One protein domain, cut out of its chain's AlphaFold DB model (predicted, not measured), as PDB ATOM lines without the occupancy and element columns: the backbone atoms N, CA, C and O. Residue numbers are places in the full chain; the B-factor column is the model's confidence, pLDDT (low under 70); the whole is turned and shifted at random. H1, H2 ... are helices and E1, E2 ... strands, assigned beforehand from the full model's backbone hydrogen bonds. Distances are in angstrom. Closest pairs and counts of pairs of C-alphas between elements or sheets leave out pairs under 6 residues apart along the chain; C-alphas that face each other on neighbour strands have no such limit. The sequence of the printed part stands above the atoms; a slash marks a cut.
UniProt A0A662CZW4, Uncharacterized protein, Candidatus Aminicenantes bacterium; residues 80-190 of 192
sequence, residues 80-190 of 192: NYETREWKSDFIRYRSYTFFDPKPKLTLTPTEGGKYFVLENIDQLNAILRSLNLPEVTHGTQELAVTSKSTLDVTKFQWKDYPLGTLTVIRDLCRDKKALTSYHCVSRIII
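AT A GLANCE: This is residues 80 to 190 of the 192 residues of an uncharacterized protein of Candidatus Aminicenantes bacterium (UniProt A0A662CZW4). One twisted antiparallel sheet of five strands makes the long axis of the domain, with the tips of the hairpins E1-E2 and E5-E6 at its two far ends. Two short helices, H1 and H2, only graze this sheet, and long loops run with the small strand E3 outside it, where E3 and two short unnamed stretches make a small patch of pairing. The printed part has 111 residues with two named helices and six named strands, in the order E1, E2, E3, H1, H2, E4, E5, E6; the sheet's order is E1, E2, E6, E5, E4, and the class is mixed, helices and strands. The whole is compact, with a radius of gyration of the C-alphas of 14.1 A and spans of 44 by 32 by 25 A.

IN THESE COORDINATES: In the sheet, E1 is residues 81 to 87, 19.7 A long, and begins at C-alpha 81 at (128.326, 132.621, 139.547). E2 is residues 92 to 98, 19.9 A. E6 is residues 181 to 190, 27.1 A, and ends at C-alpha 190 at (136.810, 121.224, 143.894). E5, residues 164 to 174, is the longest strand at 31.6 A, and E4, residues 155 to 161, measures 15.1 A. Outside the sheet are E3, residues 116 to 118, 6.7 A; H1, residues 122 to 130, 12.3 A, beginning at C-alpha 122 at (132.190, 131.691, 158.767); and H2, residues 143 to 147, 5.9 A.

HOW THE PARTS SIT: E1 and E4 are the edge strands of the sheet. E1 and E2 form a hairpin, with N 84 and O 95 at 2.9 A. E2 and E6 are antiparallel at 156 degrees, with N 96 and O 188 at 2.8 A. E5 and E6 form a hairpin, with N 169 and O 187 at 2.8 A. E4 and E5 form a hairpin, with N 158 and O 166 at 2.9 A; E4, E5 and E6 are a meander, each strand the antiparallel neighbour of the one before. H2 is on the sheet but only grazes it with residues 143 to 144; the closest C-alphas of H2 and E4 are those of Leu 143 and Phe 156, 5.5 A apart. H1 is only just on the sheet, with 5 pairs of C-alphas within 10 A, and only grazes it with residues 124 to 128. E3 pairs with no named strand, but its residues 116 to 117 pair antiparallel with 108 to 109, and its residues 117 to 118 with 140 to 141. E3 and H2 are near each other, with 5 pairs of C-alphas within 10 A, and E3 and H1 are apart. In H1 and H2 every O i to N i+4 pair is within hydrogen-bond range.

THE WHOLE: The two C-alphas farthest apart, those of Asp 89 and Ala 178, are 46.7 A apart. The printed part has no cut. The links from E2 to E3, 17 residues, and from H1 to H2, 12 residues, are long. The mean pLDDT of the printed part is 89.6, and no printed residue is under 70.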
ATOM      1  N   ASN A  80     126.131 135.590 142.306       90.38
ATOM      2  CA  ASN A  80     126.208 135.535 140.852       90.38
ATOM      3  C   ASN A  80     127.433 134.702 140.473       90.38
ATOM      4  O   ASN A  80     128.564 135.143 140.693       90.38
ATOM      5  N   TYR A  81     127.228 133.504 139.930       93.00
ATOM      6  CA  TYR A  81     128.326 132.621 139.547       93.00
ATOM      7  C   TYR A  81     128.024 131.795 138.297       93.00
ATOM      8  O   TYR A  81     126.872 131.527 137.966       93.00
ATOM      9  N   GLU A  82     129.090 131.372 137.626       94.88
ATOM     10  CA  GLU A  82     129.070 130.371 136.565       94.88
ATOM     11  C   GLU A  82     129.732 129.091 137.081       94.88
ATOM     12  O   GLU A  82     130.815 129.137 137.678       94.88
ATOM     13  N   THR A  83     129.100 127.949 136.824       93.69
ATOM     14  CA  THR A  83     129.676 126.635 137.117       93.69
ATOM     15  C   THR A  83     130.312 126.068 135.857       93.69
ATOM     16  O   THR A  83     129.666 125.999 134.813       93.69
ATOM     17  N   ARG A  84     131.559 125.603 135.956       92.44
ATOM     18  CA  ARG A  84     132.202 124.794 134.916       92.44
ATOM     19  C   ARG A  84     132.674 123.484 135.496       92.44
ATOM     20  O   ARG A  84     133.423 123.471 136.475       92.44
ATOM     21  N   GLU A  85     132.270 122.402 134.855       89.94
ATOM     22  CA  GLU A  85     132.782 121.069 135.123       89.94
ATOM     23  C   GLU A  85     133.773 120.692 134.035       89.94
ATOM     24  O   GLU A  85     133.504 120.858 132.845       89.94
ATOM     25  N   TRP A  86     134.926 120.190 134.452       84.06
ATOM     26  CA  TRP A  86     135.896 119.600 133.556       84.06
ATOM     27  C   TRP A  86     136.133 118.159 133.968       84.06
ATOM     28  O   TRP A  86     136.359 117.852 135.142       84.06
ATOM     29  N   LYS A  87     136.089 117.275 132.980       83.56
ATOM     30  CA  LYS A  87     136.334 115.851 133.148       83.56
ATOM     31  C   LYS A  87     137.333 115.433 132.082       83.56
ATOM     32  O   LYS A  87     136.981 115.365 130.910       83.56
ATOM     33  N   SER A  88     138.569 115.177 132.496       79.75
ATOM     34  CA  SER A  88     139.530 114.409 131.708       79.75
ATOM     35  C   SER A  88     139.662 113.001 132.285       79.75
ATOM     36  O   SER A  88     139.116 112.702 133.352       79.75
ATOM     37  N   ASP A  89     140.403 112.140 131.589       78.38
ATOM     38  CA  ASP A  89     140.678 110.773 132.043       78.38
ATOM     39  C   ASP A  89     141.423 110.730 133.386       78.38
ATOM     40  O   ASP A  89     141.292 109.763 134.132       78.38
ATOM     41  N   PHE A  90     142.149 111.799 133.730       73.81
ATOM     42  CA  PHE A  90     143.007 111.858 134.917       73.81
ATOM     43  C   PHE A  90     142.516 112.820 135.999       73.81
ATOM     44  O   PHE A  90     142.874 112.655 137.160       73.81
ATOM     45  N   ILE A  91     141.744 113.850 135.638       76.56
ATOM     46  CA  ILE A  91     141.342 114.903 136.575       76.56
ATOM     47  C   ILE A  91     139.877 115.245 136.356       76.56
ATOM     48  O   ILE A  91     139.443 115.585 135.250       76.56
ATOM     49  N   ARG A  92     139.120 115.224 137.449       85.88
ATOM     50  CA  ARG A  92     137.779 115.793 137.505       85.88
ATOM     51  C   ARG A  92     137.823 116.989 138.427       85.88
ATOM     52  O   ARG A  92     138.230 116.862 139.578       85.88
ATOM     53  N   TYR A  93     137.395 118.142 137.936       90.75
ATOM     54  CA  TYR A  93     137.182 119.283 138.810       90.75
ATOM     55  C   TYR A  93     135.901 120.025 138.459       90.75
ATOM     56  O   TYR A  93     135.504 120.139 137.297       90.75
ATOM     57  N   ARG A  94     135.260 120.560 139.492       93.88
ATOM     58  CA  ARG A  94     134.145 121.494 139.382       93.88
ATOM     59  C   ARG A  94     134.617 122.854 139.859       93.88
ATOM     60  O   ARG A  94     135.209 122.967 140.928       93.88
ATOM     61  N   SER A  95     134.360 123.891 139.074       94.94
ATOM     62  CA  SER A  95     134.711 125.264 139.419       94.94
ATOM     63  C   SER A  95     133.490 126.172 139.424       94.94
ATOM     64  O   SER A  95     132.624 126.058 138.562       94.94
ATOM     65  N   TYR A  96     133.453 127.088 140.383       95.62
ATOM     66  CA  TYR A  96     132.443 128.122 140.551       95.62
ATOM     67  C   TYR A  96     133.149 129.466 140.421       95.62
ATOM     68  O   TYR A  96     133.971 129.809 141.269       95.62
ATOM     69  N   THR A  97     132.898 130.199 139.339       95.50
ATOM     70  CA  THR A  97     133.503 131.518 139.099       95.50
ATOM     71  C   THR A  97     132.487 132.598 139.428       95.50
ATOM     72  O   THR A  97     131.403 132.598 138.855       95.50
ATOM     73  N   PHE A  98     132.832 133.510 140.334       94.56
ATOM     74  CA  PHE A  98     131.937 134.570 140.790       94.56
ATOM     75  C   PHE A  98     132.064 135.832 139.940       94.56
ATOM     76  O   PHE A  98     133.170 136.273 139.610       94.56
ATOM     77  N   PHE A  99     130.919 136.441 139.652       91.31
ATOM     78  CA  PHE A  99     130.814 137.747 139.009       91.31
ATOM     79  C   PHE A  99     130.562 138.844 140.040       91.31
ATOM     80  O   PHE A  99     130.200 138.577 141.187       91.31
ATOM     81  N   ASP A 100     130.742 140.094 139.623       86.00
ATOM     82  CA  ASP A 100     130.488 141.227 140.501       86.00
ATOM     83  C   ASP A 100     128.988 141.352 140.858       86.00
ATOM     84  O   ASP A 100     128.129 141.209 139.983       86.00
ATOM     85  N   PRO A 101     128.647 141.649 142.130       87.31
ATOM     86  CA  PRO A 101     129.557 141.805 143.264       87.31
ATOM     87  C   PRO A 101     130.044 140.449 143.802       87.31
ATOM     88  O   PRO A 101     129.256 139.643 144.299       87.31
ATOM     89  N   LYS A 102     131.363 140.229 143.770       90.75
ATOM     90  CA  LYS A 102     131.964 139.007 144.311       90.75
ATOM     91  C   LYS A 102     131.815 138.964 145.838       90.75
ATOM     92  O   LYS A 102     131.907 140.012 146.495       90.75
ATOM     93  N   PRO A 103     131.624 137.771 146.423       91.56
ATOM     94  CA  PRO A 103     131.417 137.636 147.856       91.56
ATOM     95  C   PRO A 103     132.667 138.041 148.643       91.56
ATOM     96  O   PRO A 103     133.798 137.735 148.260       91.56
ATOM     97  N   LYS A 104     132.436 138.761 149.744       91.25
ATOM     98  CA  LYS A 104     133.482 139.299 150.620       91.25
ATOM     99  C   LYS A 104     134.151 138.186 151.423       91.25
ATOM    100  O   LYS A 104     133.498 137.219 151.805       91.25
ATOM    101  N   LEU A 105     135.440 138.372 151.684       91.69
ATOM    102  CA  LEU A 105     136.269 137.477 152.472       91.69
ATOM    103  C   LEU A 105     137.117 138.303 153.439       91.69
ATOM    104  O   LEU A 105     137.882 139.170 153.019       91.69
ATOM    105  N   THR A 106     136.990 138.046 154.733       90.44
ATOM    106  CA  THR A 106     137.851 138.645 155.751       90.44
ATOM    107  C   THR A 106     139.117 137.811 155.882       90.44
ATOM    108  O   THR A 106     139.047 136.615 156.155       90.44
ATOM    109  N   LEU A 107     140.268 138.452 155.698       91.56
ATOM    110  CA  LEU A 107     141.580 137.821 155.781       91.56
ATOM    111  C   LEU A 107     142.447 138.560 156.794       91.56
ATOM    112  O   LEU A 107     142.379 139.788 156.886       91.56
ATOM    113  N   THR A 108     143.277 137.817 157.517       90.88
ATOM    114  CA  THR A 108     144.293 138.359 158.418       90.88
ATOM    115  C   THR A 108     145.664 138.273 157.743       90.88
ATOM    116  O   THR A 108     145.971 137.270 157.102       90.88
ATOM    117  N   PRO A 109     146.496 139.323 157.789       88.75
ATOM    118  CA  PRO A 109     147.857 139.238 157.268       88.75
ATOM    119  C   PRO A 109     148.719 138.326 158.156       88.75
ATOM    120  O   PRO A 109     148.593 138.350 159.379       88.75
ATOM    121  N   THR A 110     149.623 137.546 157.555       85.69
ATOM    122  CA  THR A 110     150.643 136.781 158.293       85.69
ATOM    123  C   THR A 110     151.689 137.709 158.914       85.69
ATOM    124  O   THR A 110     151.854 138.852 158.478       85.69
ATOM    125  N   GLU A 111     152.485 137.198 159.857       76.12
ATOM    126  CA  GLU A 111     153.685 137.893 160.338       76.12
ATOM    127  C   GLU A 111     154.581 138.293 159.147       76.12
ATOM    128  O   GLU A 111     154.913 137.474 158.287       76.12
ATOM    129  N   GLY A 112     154.886 139.590 159.030       74.50
ATOM    130  CA  GLY A 112     155.607 140.169 157.886       74.50
ATOM    131  C   GLY A 112     154.734 140.679 156.725       74.50
ATOM    132  O   GLY A 112     155.277 141.221 155.765       74.50
ATOM    133  N   GLY A 113     153.404 140.536 156.782       78.94
ATOM    134  CA  GLY A 113     152.437 141.219 155.904       78.94
ATOM    135  C   GLY A 113     152.411 140.791 154.430       78.94
ATOM    136  O   GLY A 113     151.648 141.349 153.645       78.94
ATOM    137  N   LYS A 114     153.238 139.817 154.036       83.25
ATOM    138  CA  LYS A 114     153.371 139.377 152.638       83.25
ATOM    139  C   LYS A 114     152.243 138.448 152.180       83.25
ATOM    140  O   LYS A 114     151.883 138.474 151.004       83.25
ATOM    141  N   TYR A 115     151.721 137.628 153.086       87.88
ATOM    142  CA  TYR A 115     150.694 136.630 152.802       87.88
ATOM    143  C   TYR A 115     149.495 136.814 153.724       87.88
ATOM    144  O   TYR A 115     149.540 137.570 154.695       87.88
ATOM    145  N   PHE A 116     148.419 136.105 153.409       90.81
ATOM    146  CA  PHE A 116     147.181 136.149 154.171       90.81
ATOM    147  C   PHE A 116     146.823 134.790 154.767       90.81
ATOM    148  O   PHE A 116     147.180 133.729 154.253       90.81
ATOM    149  N   VAL A 117     146.064 134.839 155.852       92.06
ATOM    150  CA  VAL A 117     145.450 133.701 156.516       92.06
ATOM    151  C   VAL A 117     143.947 133.905 156.517       92.06
ATOM    152  O   VAL A 117     143.431 134.995 156.772       92.06
ATOM    153  N   LEU A 118     143.232 132.833 156.209       92.31
ATOM    154  CA  LEU A 118     141.800 132.755 156.400       92.31
ATOM    155  C   LEU A 118     141.558 132.089 157.751       92.31
ATOM    156  O   LEU A 118     141.423 130.873 157.825       92.31
ATOM    157  N   GLU A 119     141.570 132.879 158.822       88.25
ATOM    158  CA  GLU A 119     141.280 132.396 160.180       88.25
ATOM    159  C   GLU A 119     139.776 132.222 160.402       88.25
ATOM    160  O   GLU A 119     139.324 131.199 160.914       88.25
ATOM    161  N   ASN A 120     138.987 133.218 159.983       87.56
ATOM    162  CA  ASN A 120     137.538 133.185 160.116       87.56
ATOM    163  C   ASN A 120     136.897 132.506 158.897       87.56
ATOM    164  O   ASN A 120     136.773 133.095 157.822       87.56
ATOM    165  N   ILE A 121     136.448 131.268 159.099       92.25
ATOM    166  CA  ILE A 121     135.789 130.448 158.078       92.25
ATOM    167  C   ILE A 121     134.293 130.729 157.909       92.25
ATOM    168  O   ILE A 121     133.708 130.241 156.948       92.25
ATOM    169  N   ASP A 122     133.652 131.522 158.772       89.56
ATOM    170  CA  ASP A 122     132.190 131.691 158.767       89.56
ATOM    171  C   ASP A 122     131.675 132.270 157.447       89.56
ATOM    172  O   ASP A 122     130.647 131.837 156.919       89.56
ATOM    173  N   GLN A 123     132.404 133.242 156.888       90.25
ATOM    174  CA  GLN A 123     132.064 133.844 155.597       90.25
ATOM    175  C   GLN A 123     132.239 132.847 154.452       90.25
ATOM    176  O   GLN A 123     131.367 132.751 153.590       90.25
ATOM    177  N   LEU A 124     133.320 132.062 154.470       93.62
ATOM    178  CA  LEU A 124     133.543 131.016 153.478       93.62
ATOM    179  C   LEU A 124     132.457 129.935 153.574       93.62
ATOM    180  O   LEU A 124     131.862 129.576 152.564       93.62
ATOM    181  N   ASN A 125     132.121 129.484 154.780       93.56
ATOM    182  CA  ASN A 125     131.068 128.500 155.020       93.56
ATOM    183  C   ASN A 125     129.679 129.029 154.652       93.56
ATOM    184  O   ASN A 125     128.826 128.262 154.213       93.56
ATOM    185  N   ALA A 126     129.419 130.334 154.772       90.12
ATOM    186  CA  ALA A 126     128.196 130.933 154.239       90.12
ATOM    187  C   ALA A 126     128.134 130.849 152.702       90.12
ATOM    188  O   ALA A 126     127.086 130.499 152.158       90.12
ATOM    189  N   ILE A 127     129.253 131.105 152.011       92.62
ATOM    190  CA  ILE A 127     129.366 130.951 150.550       92.62
ATOM    191  C   ILE A 127     129.163 129.477 150.162       92.62
ATOM    192  O   ILE A 127     128.322 129.183 149.314       92.62
ATOM    193  N   LEU A 128     129.859 128.543 150.814       93.38
ATOM    194  CA  LEU A 128     129.747 127.104 150.540       93.38
ATOM    195  C   LEU A 128     128.317 126.593 150.754       93.38
ATOM    196  O   LEU A 128     127.772 125.934 149.870       93.38
ATOM    197  N   ARG A 129     127.655 126.991 151.848       91.25
ATOM    198  CA  ARG A 129     126.241 126.665 152.085       91.25
ATOM    199  C   ARG A 129     125.324 127.161 150.976       91.25
ATOM    200  O   ARG A 129     124.448 126.420 150.549       91.25
ATOM    201  N   SER A 130     125.522 128.384 150.481       89.31
ATOM    202  CA  SER A 130     124.701 128.911 149.378       89.31
ATOM    203  C   SER A 130     124.937 128.200 148.038       89.31
ATOM    204  O   SER A 130     124.069 128.233 147.171       89.31
ATOM    205  N   LEU A 131     126.071 127.505 147.890       90.56
ATOM    206  CA  LEU A 131     126.359 126.610 146.767       90.56
ATOM    207  C   LEU A 131     125.920 125.153 147.019       90.56
ATOM    208  O   LEU A 131     126.166 124.299 146.170       90.56
ATOM    209  N   ASN A 132     125.284 124.859 148.162       89.81
ATOM    210  CA  ASN A 132     124.970 123.504 148.637       89.81
ATOM    211  C   ASN A 132     126.206 122.592 148.747       89.81
ATOM    212  O   ASN A 132     126.155 121.404 148.429       89.81
ATOM    213  N   LEU A 133     127.329 123.157 149.189       91.81
ATOM    214  CA  LEU A 133     128.588 122.451 149.400       91.81
ATOM    215  C   LEU A 133     128.852 122.228 150.903       91.81
ATOM    216  O   LEU A 133     128.413 123.046 151.717       91.81
ATOM    217  N   PRO A 134     129.584 121.161 151.289       92.56
ATOM    218  CA  PRO A 134     130.021 120.956 152.669       92.56
ATOM    219  C   PRO A 134     130.807 122.147 153.225       92.56
ATOM    220  O   PRO A 134     131.502 122.850 152.492       92.56
ATOM    221  N   GLU A 135     130.725 122.360 154.531       93.25
ATOM    222  CA  GLU A 135     131.504 123.389 155.220       93.25
ATOM    223  C   GLU A 135     132.951 122.929 155.449       93.25
ATOM    224  O   GLU A 135     133.220 121.734 155.585       93.25
ATOM    225  N   VAL A 136     133.887 123.880 155.508       93.75
ATOM    226  CA  VAL A 136     135.238 123.624 156.022       93.75
ATOM    227  C   VAL A 136     135.227 123.672 157.550       93.75
ATOM    228  O   VAL A 136     134.404 124.363 158.156       93.75
ATOM    229  N   THR A 137     136.149 122.950 158.179       90.94
ATOM    230  CA  THR A 137     136.235 122.822 159.645       90.94
ATOM    231  C   THR A 137     137.275 123.747 160.269       90.94
ATOM    232  O   THR A 137     137.161 124.089 161.444       90.94
ATOM    233  N   HIS A 138     138.278 124.170 159.497       92.19
ATOM    234  CA  HIS A 138     139.386 124.983 159.982       92.19
ATOM    235  C   HIS A 138     139.812 126.044 158.963       92.19
ATOM    236  O   HIS A 138     139.601 125.908 157.755       92.19
ATOM    237  N   GLY A 139     140.438 127.106 159.465       91.19
ATOM    238  CA  GLY A 139     141.098 128.112 158.643       91.19
ATOM    239  C   GLY A 139     142.356 127.577 157.957       91.19
ATOM    240  O   GLY A 139     142.904 126.549 158.357       91.19
ATOM    241  N   THR A 140     142.830 128.262 156.920       92.56
ATOM    242  CA  THR A 140     144.073 127.885 156.226       92.56
ATOM    243  C   THR A 140     144.848 129.118 155.777       92.56
ATOM    244  O   THR A 140     144.283 130.199 155.583       92.56
ATOM    245  N   GLN A 141     146.160 128.964 155.636       92.12
ATOM    246  CA  GLN A 141     147.038 130.007 155.110       92.12
ATOM    247  C   GLN A 141     147.030 129.982 153.580       92.12
ATOM    248  O   GLN A 141     146.638 128.989 152.959       92.12
ATOM    249  N   GLU A 142     147.470 131.071 152.956       91.25
ATOM    250  CA  GLU A 142     147.722 131.055 151.519       91.25
ATOM    251  C   GLU A 142     148.725 129.957 151.147       91.25
ATOM    252  O   GLU A 142     149.766 129.783 151.781       91.25
ATOM    253  N   LEU A 143     148.434 129.248 150.060       90.44
ATOM    254  CA  LEU A 143     149.210 128.112 149.583       90.44
ATOM    255  C   LEU A 143     150.665 128.496 149.294       90.44
ATOM    256  O   LEU A 143     151.551 127.680 149.523       90.44
ATOM    257  N   ALA A 144     150.925 129.743 148.884       86.75
ATOM    258  CA  ALA A 144     152.275 130.282 148.704       86.75
ATOM    259  C   ALA A 144     153.169 130.158 149.951       86.75
ATOM    260  O   ALA A 144     154.387 130.037 149.808       86.75
ATOM    261  N   VAL A 145     152.595 130.163 151.161       83.81
ATOM    262  CA  VAL A 145     153.354 129.978 152.408       83.81
ATOM    263  C   VAL A 145     153.959 128.576 152.457       83.81
ATOM    264  O   VAL A 145     155.124 128.409 152.815       83.81
ATOM    265  N   THR A 146     153.196 127.564 152.037       83.50
ATOM    266  CA  THR A 146     153.630 126.163 152.049       83.50
ATOM    267  C   THR A 146     154.384 125.774 150.776       83.50
ATOM    268  O   THR A 146     155.415 125.110 150.859       83.50
ATOM    269  N   SER A 147     153.907 126.186 149.597       85.62
ATOM    270  CA  SER A 147     154.495 125.817 148.303       85.62
ATOM    271  C   SER A 147     155.739 126.630 147.943       85.62
ATOM    272  O   SER A 147     156.476 126.242 147.041       85.62
ATOM    273  N   LYS A 148     155.982 127.759 148.629       83.25
ATOM    274  CA  LYS A 148     157.036 128.745 148.323       83.25
ATOM    275  C   LYS A 148     156.968 129.309 146.894       83.25
ATOM    276  O   LYS A 148     157.921 129.937 146.437       83.25
ATOM    277  N   SER A 149     155.847 129.118 146.198       84.25
ATOM    278  CA  SER A 149     155.627 129.589 144.833       84.25
ATOM    279  C   SER A 149     154.844 130.899 144.824       84.25
ATOM    280  O   SER A 149     153.806 131.031 145.472       84.25
ATOM    281  N   THR A 150     155.300 131.865 144.027       80.69
ATOM    282  CA  THR A 150     154.590 133.137 143.823       80.69
ATOM    283  C   THR A 150     153.305 132.977 143.007       80.69
ATOM    284  O   THR A 150     152.418 133.819 143.096       80.69
ATOM    285  N   LEU A 151     153.165 131.880 142.254       82.56
ATOM    286  CA  LEU A 151     151.966 131.569 141.464       82.56
ATOM    287  C   LEU A 151     150.790 131.080 142.320       82.56
ATOM    288  O   LEU A 151     149.658 130.996 141.840       82.56
ATOM    289  N   ASP A 152     151.061 130.731 143.575       85.88
ATOM    290  CA  ASP A 152     150.065 130.269 144.540       85.88
ATOM    291  C   ASP A 152     149.665 131.356 145.536       85.88
ATOM    292  O   ASP A 152     148.869 131.121 146.449       85.88
ATOM    293  N   VAL A 153     150.181 132.570 145.334       81.62
ATOM    294  CA  VAL A 153     149.680 133.764 146.007       81.62
ATOM    295  C   VAL A 153     148.218 133.903 145.600       81.62
ATOM    296  O   VAL A 153     147.896 133.712 144.429       81.62
ATOM    297  N   THR A 154     147.336 134.210 146.554       91.06
ATOM    298  CA  THR A 154     145.863 134.244 146.422       91.06
ATOM    299  C   THR A 154     145.104 132.914 146.501       91.06
ATOM    300  O   THR A 154     143.872 132.935 146.481       91.06
ATOM    301  N   LYS A 155     145.775 131.761 146.616       94.31
ATOM    302  CA  LYS A 155     145.088 130.462 146.711       94.31
ATOM    303  C   LYS A 155     145.062 129.963 148.150       94.31
ATOM    304  O   LYS A 155     146.084 129.983 148.819       94.31
ATOM    305  N   PHE A 156     143.927 129.447 148.590       94.75
ATOM    306  CA  PHE A 156     143.758 128.712 149.843       94.75
ATOM    307  C   PHE A 156     143.349 127.283 149.509       94.75
ATOM    308  O   PHE A 156     142.521 127.092 148.617       94.75
ATOM    309  N   GLN A 157     143.917 126.288 150.189       95.00
ATOM    310  CA  GLN A 157     143.665 124.882 149.875       95.00
ATOM    311  C   GLN A 157     143.336 124.066 151.129       95.00
ATOM    312  O   GLN A 157     144.051 124.144 152.128       95.00
ATOM    313  N   TRP A 158     142.288 123.247 151.029       95.44
ATOM    314  CA  TRP A 158     141.903 122.222 152.001       95.44
ATOM    315  C   TRP A 158     141.970 120.867 151.314       95.44
ATOM    316  O   TRP A 158     141.206 120.592 150.386       95.44
ATOM    317  N   LYS A 159     142.925 120.039 151.736       93.19
ATOM    318  CA  LYS A 159     143.127 118.688 151.187       93.19
ATOM    319  C   LYS A 159     142.200 117.653 151.826       93.19
ATOM    320  O   LYS A 159     142.000 116.587 151.264       93.19
ATOM    321  N   ASP A 160     141.661 117.977 152.992       92.81
ATOM    322  CA  ASP A 160     140.770 117.175 153.830       92.81
ATOM    323  C   ASP A 160     139.283 117.490 153.590       92.81
ATOM    324  O   ASP A 160     138.421 117.140 154.396       92.81
ATOM    325  N   TYR A 161     138.956 118.162 152.484       94.81
ATOM    326  CA  TYR A 161     137.584 118.550 152.195       94.81
ATOM    327  C   TYR A 161     136.732 117.329 151.777       94.81
ATOM    328  O   TYR A 161     137.198 116.490 151.006       94.81
ATOM    329  N   PRO A 162     135.460 117.193 152.213       91.25
ATOM    330  CA  PRO A 162     134.699 115.948 152.023       91.25
ATOM    331  C   PRO A 162     134.481 115.507 150.569       91.25
ATOM    332  O   PRO A 162     134.228 114.333 150.311       91.25
ATOM    333  N   LEU A 163     134.547 116.440 149.617       90.75
ATOM    334  CA  LEU A 163     134.370 116.169 148.186       90.75
ATOM    335  C   LEU A 163     135.701 116.037 147.424       90.75
ATOM    336  O   LEU A 163     135.670 115.961 146.201       90.75
ATOM    337  N   GLY A 164     136.844 116.052 148.116       91.31
ATOM    338  CA  GLY A 164     138.181 116.016 147.522       91.31
ATOM    339  C   GLY A 164     139.042 117.189 147.992       91.31
ATOM    340  O   GLY A 164     139.041 117.548 149.161       91.31
ATOM    341  N   THR A 165     139.784 117.825 147.091       94.25
ATOM    342  CA  THR A 165     140.575 119.019 147.430       94.25
ATOM    343  C   THR A 165     139.814 120.290 147.072       94.25
ATOM    344  O   THR A 165     139.557 120.557 145.896       94.25
ATOM    345  N   LEU A 166     139.502 121.115 148.072       96.19
ATOM    346  CA  LEU A 166     138.918 122.443 147.881       96.19
ATOM    347  C   LEU A 166     140.033 123.472 147.693       96.19
ATOM    348  O   LEU A 166     140.914 123.605 148.536       96.19
ATOM    349  N   THR A 167     139.970 124.237 146.609       95.81
ATOM    350  CA  THR A 167     140.842 125.385 146.349       95.81
ATOM    351  C   THR A 167     139.999 126.644 146.193       95.81
ATOM    352  O   THR A 167     139.153 126.736 145.304       95.81
ATOM    353  N   VAL A 168     140.241 127.635 147.043       96.19
ATOM    354  CA  VAL A 168     139.579 128.942 147.011       96.19
ATOM    355  C   VAL A 168     140.577 129.968 146.497       96.19
ATOM    356  O   VAL A 168     141.672 130.098 147.036       96.19
ATOM    357  N   ILE A 169     140.203 130.701 145.455       95.62
ATOM    358  CA  ILE A 169     141.015 131.761 144.863       95.62
ATOM    359  C   ILE A 169     140.412 133.098 145.274       95.62
ATOM    360  O   ILE A 169     139.233 133.367 145.014       95.62
ATOM    361  N   ARG A 170     141.223 133.940 145.917       93.69
ATOM    362  CA  ARG A 170     140.835 135.315 146.237       93.69
ATOM    363  C   ARG A 170     141.195 136.279 145.116       93.69
ATOM    364  O   ARG A 170     142.060 136.026 144.285       93.69
ATOM    365  N   ASP A 171     140.563 137.432 145.167       93.19
ATOM    366  CA  ASP A 171     140.856 138.598 144.350       93.19
ATOM    367  C   ASP A 171     140.712 139.860 145.217       93.19
ATOM    368  O   ASP A 171     140.275 139.791 146.375       93.19
ATOM    369  N   LEU A 172     141.137 141.006 144.694       91.50
ATOM    370  CA  LEU A 172     140.968 142.299 145.341       91.50
ATOM    371  C   LEU A 172     139.824 143.048 144.659       91.50
ATOM    372  O   LEU A 172     139.966 143.591 143.566       91.50
ATOM    373  N   CYS A 173     138.680 143.083 145.328       91.06
ATOM    374  CA  CYS A 173     137.505 143.792 144.856       91.06
ATOM    375  C   CYS A 173     137.510 145.242 145.327       91.06
ATOM    376  O   CYS A 173     138.091 145.581 146.359       91.06
ATOM    377  N   ARG A 174     136.807 146.100 144.587       87.94
ATOM    378  CA  ARG A 174     136.645 147.511 144.931       87.94
ATOM    379  C   ARG A 174     135.177 147.848 145.108       87.94
ATOM    380  O   ARG A 174     134.364 147.632 144.209       87.94
ATOM    381  N   ASP A 175     134.849 148.427 146.251       83.50
ATOM    382  CA  ASP A 175     133.547 149.027 146.470       83.50
ATOM    383  C   ASP A 175     133.511 150.386 145.763       83.50
ATOM    384  O   ASP A 175     134.158 151.347 146.183       83.50
ATOM    385  N   LYS A 176     132.774 150.470 144.651       80.56
ATOM    386  CA  LYS A 176     132.662 151.709 143.864       80.56
ATOM    387  C   LYS A 176     131.990 152.844 144.643       80.56
ATOM    388  O   LYS A 176     132.218 154.000 144.309       80.56
ATOM    389  N   LYS A 177     131.171 152.529 145.654       81.12
ATOM    390  CA  LYS A 177     130.455 153.526 146.464       81.12
ATOM    391  C   LYS A 177     131.297 154.000 147.641       81.12
ATOM    392  O   LYS A 177     131.344 155.194 147.904       81.12
ATOM    393  N   ALA A 178     131.964 153.076 148.330       80.00
ATOM    394  CA  ALA A 178     132.783 153.397 149.499       80.00
ATOM    395  C   ALA A 178     134.236 153.774 149.152       80.00
ATOM    396  O   ALA A 178     134.979 154.180 150.038       80.00
ATOM    397  N   LEU A 179     134.654 153.619 147.887       80.69
ATOM    398  CA  LEU A 179     136.032 153.805 147.406       80.69
ATOM    399  C   LEU A 179     137.077 152.941 148.134       80.69
ATOM    400  O   LEU A 179     138.276 153.174 147.990       80.69
ATOM    401  N   THR A 180     136.641 151.911 148.857       85.62
ATOM    402  CA  THR A 180     137.499 150.984 149.597       85.62
ATOM    403  C   THR A 180     137.736 149.699 148.815       85.62
ATOM    404  O   THR A 180     136.876 149.227 148.064       85.62
ATOM    405  N   SER A 181     138.917 149.116 148.998       87.94
ATOM    406  CA  SER A 181     139.238 147.785 148.486       87.94
ATOM    407  C   SER A 181     139.003 146.742 149.573       87.94
ATOM    408  O   SER A 181     139.242 146.995 150.752       87.94
ATOM    409  N   TYR A 182     138.535 145.564 149.179       90.69
ATOM    410  CA  TYR A 182     138.298 144.442 150.079       90.69
ATOM    411  C   TYR A 182     138.669 143.123 149.400       90.69
ATOM    412  O   TYR A 182     138.586 142.991 148.177       90.69
ATOM    413  N   HIS A 183     139.063 142.127 150.189       92.56
ATOM    414  CA  HIS A 183     139.316 140.789 149.666       92.56
ATOM    415  C   HIS A 183     137.998 140.082 149.357       92.56
ATOM    416  O   HIS A 183     137.031 140.156 150.120       92.56
ATOM    417  N   CYS A 184     137.947 139.407 148.217       92.81
ATOM    418  CA  CYS A 184     136.759 138.709 147.746       92.81
ATOM    419  C   CYS A 184     137.120 137.355 147.148       92.81
ATOM    420  O   CYS A 184     138.266 137.133 146.759       92.81
ATOM    421  N   VAL A 185     136.151 136.445 147.061       94.94
ATOM    422  CA  VAL A 185     136.347 135.154 146.389       94.94
ATOM    423  C   VAL A 185     136.058 135.320 144.902       94.94
ATOM    424  O   VAL A 185     134.951 135.693 144.521       94.94
ATOM    425  N   SER A 186     137.041 135.033 144.051       95.19
ATOM    426  CA  SER A 186     136.860 135.043 142.595       95.19
ATOM    427  C   SER A 186     136.435 133.689 142.062       95.19
ATOM    428  O   SER A 186     135.593 133.616 141.166       95.19
ATOM    429  N   ARG A 187     136.995 132.612 142.614       95.31
ATOM    430  CA  ARG A 187     136.704 131.257 142.162       95.31
ATOM    431  C   ARG A 187     136.850 130.244 143.288       95.31
ATOM    432  O   ARG A 187     137.775 130.326 144.089       95.31
ATOM    433  N   ILE A 188     135.969 129.253 143.294       96.38
ATOM    434  CA  ILE A 188     136.106 128.023 144.077       96.38
ATOM    435  C   ILE A 188     136.314 126.866 143.106       96.38
ATOM    436  O   ILE A 188     135.640 126.800 142.081       96.38
ATOM    437  N   ILE A 189     137.246 125.970 143.404       95.62
ATOM    438  CA  ILE A 189     137.529 124.761 142.628       95.62
ATOM    439  C   ILE A 189     137.498 123.574 143.587       95.62
ATOM    440  O   ILE A 189     138.125 123.620 144.640       95.62
ATOM    441  N   ILE A 190     136.787 122.517 143.217       95.25
ATOM    442  CA  ILE A 190     136.810 121.224 143.894       95.25
ATOM    443  C   ILE A 190     137.404 120.224 142.914       95.25
ATOM    444  O   ILE A 190     136.842 120.027 141.836       95.25
TER     445      ILE A 190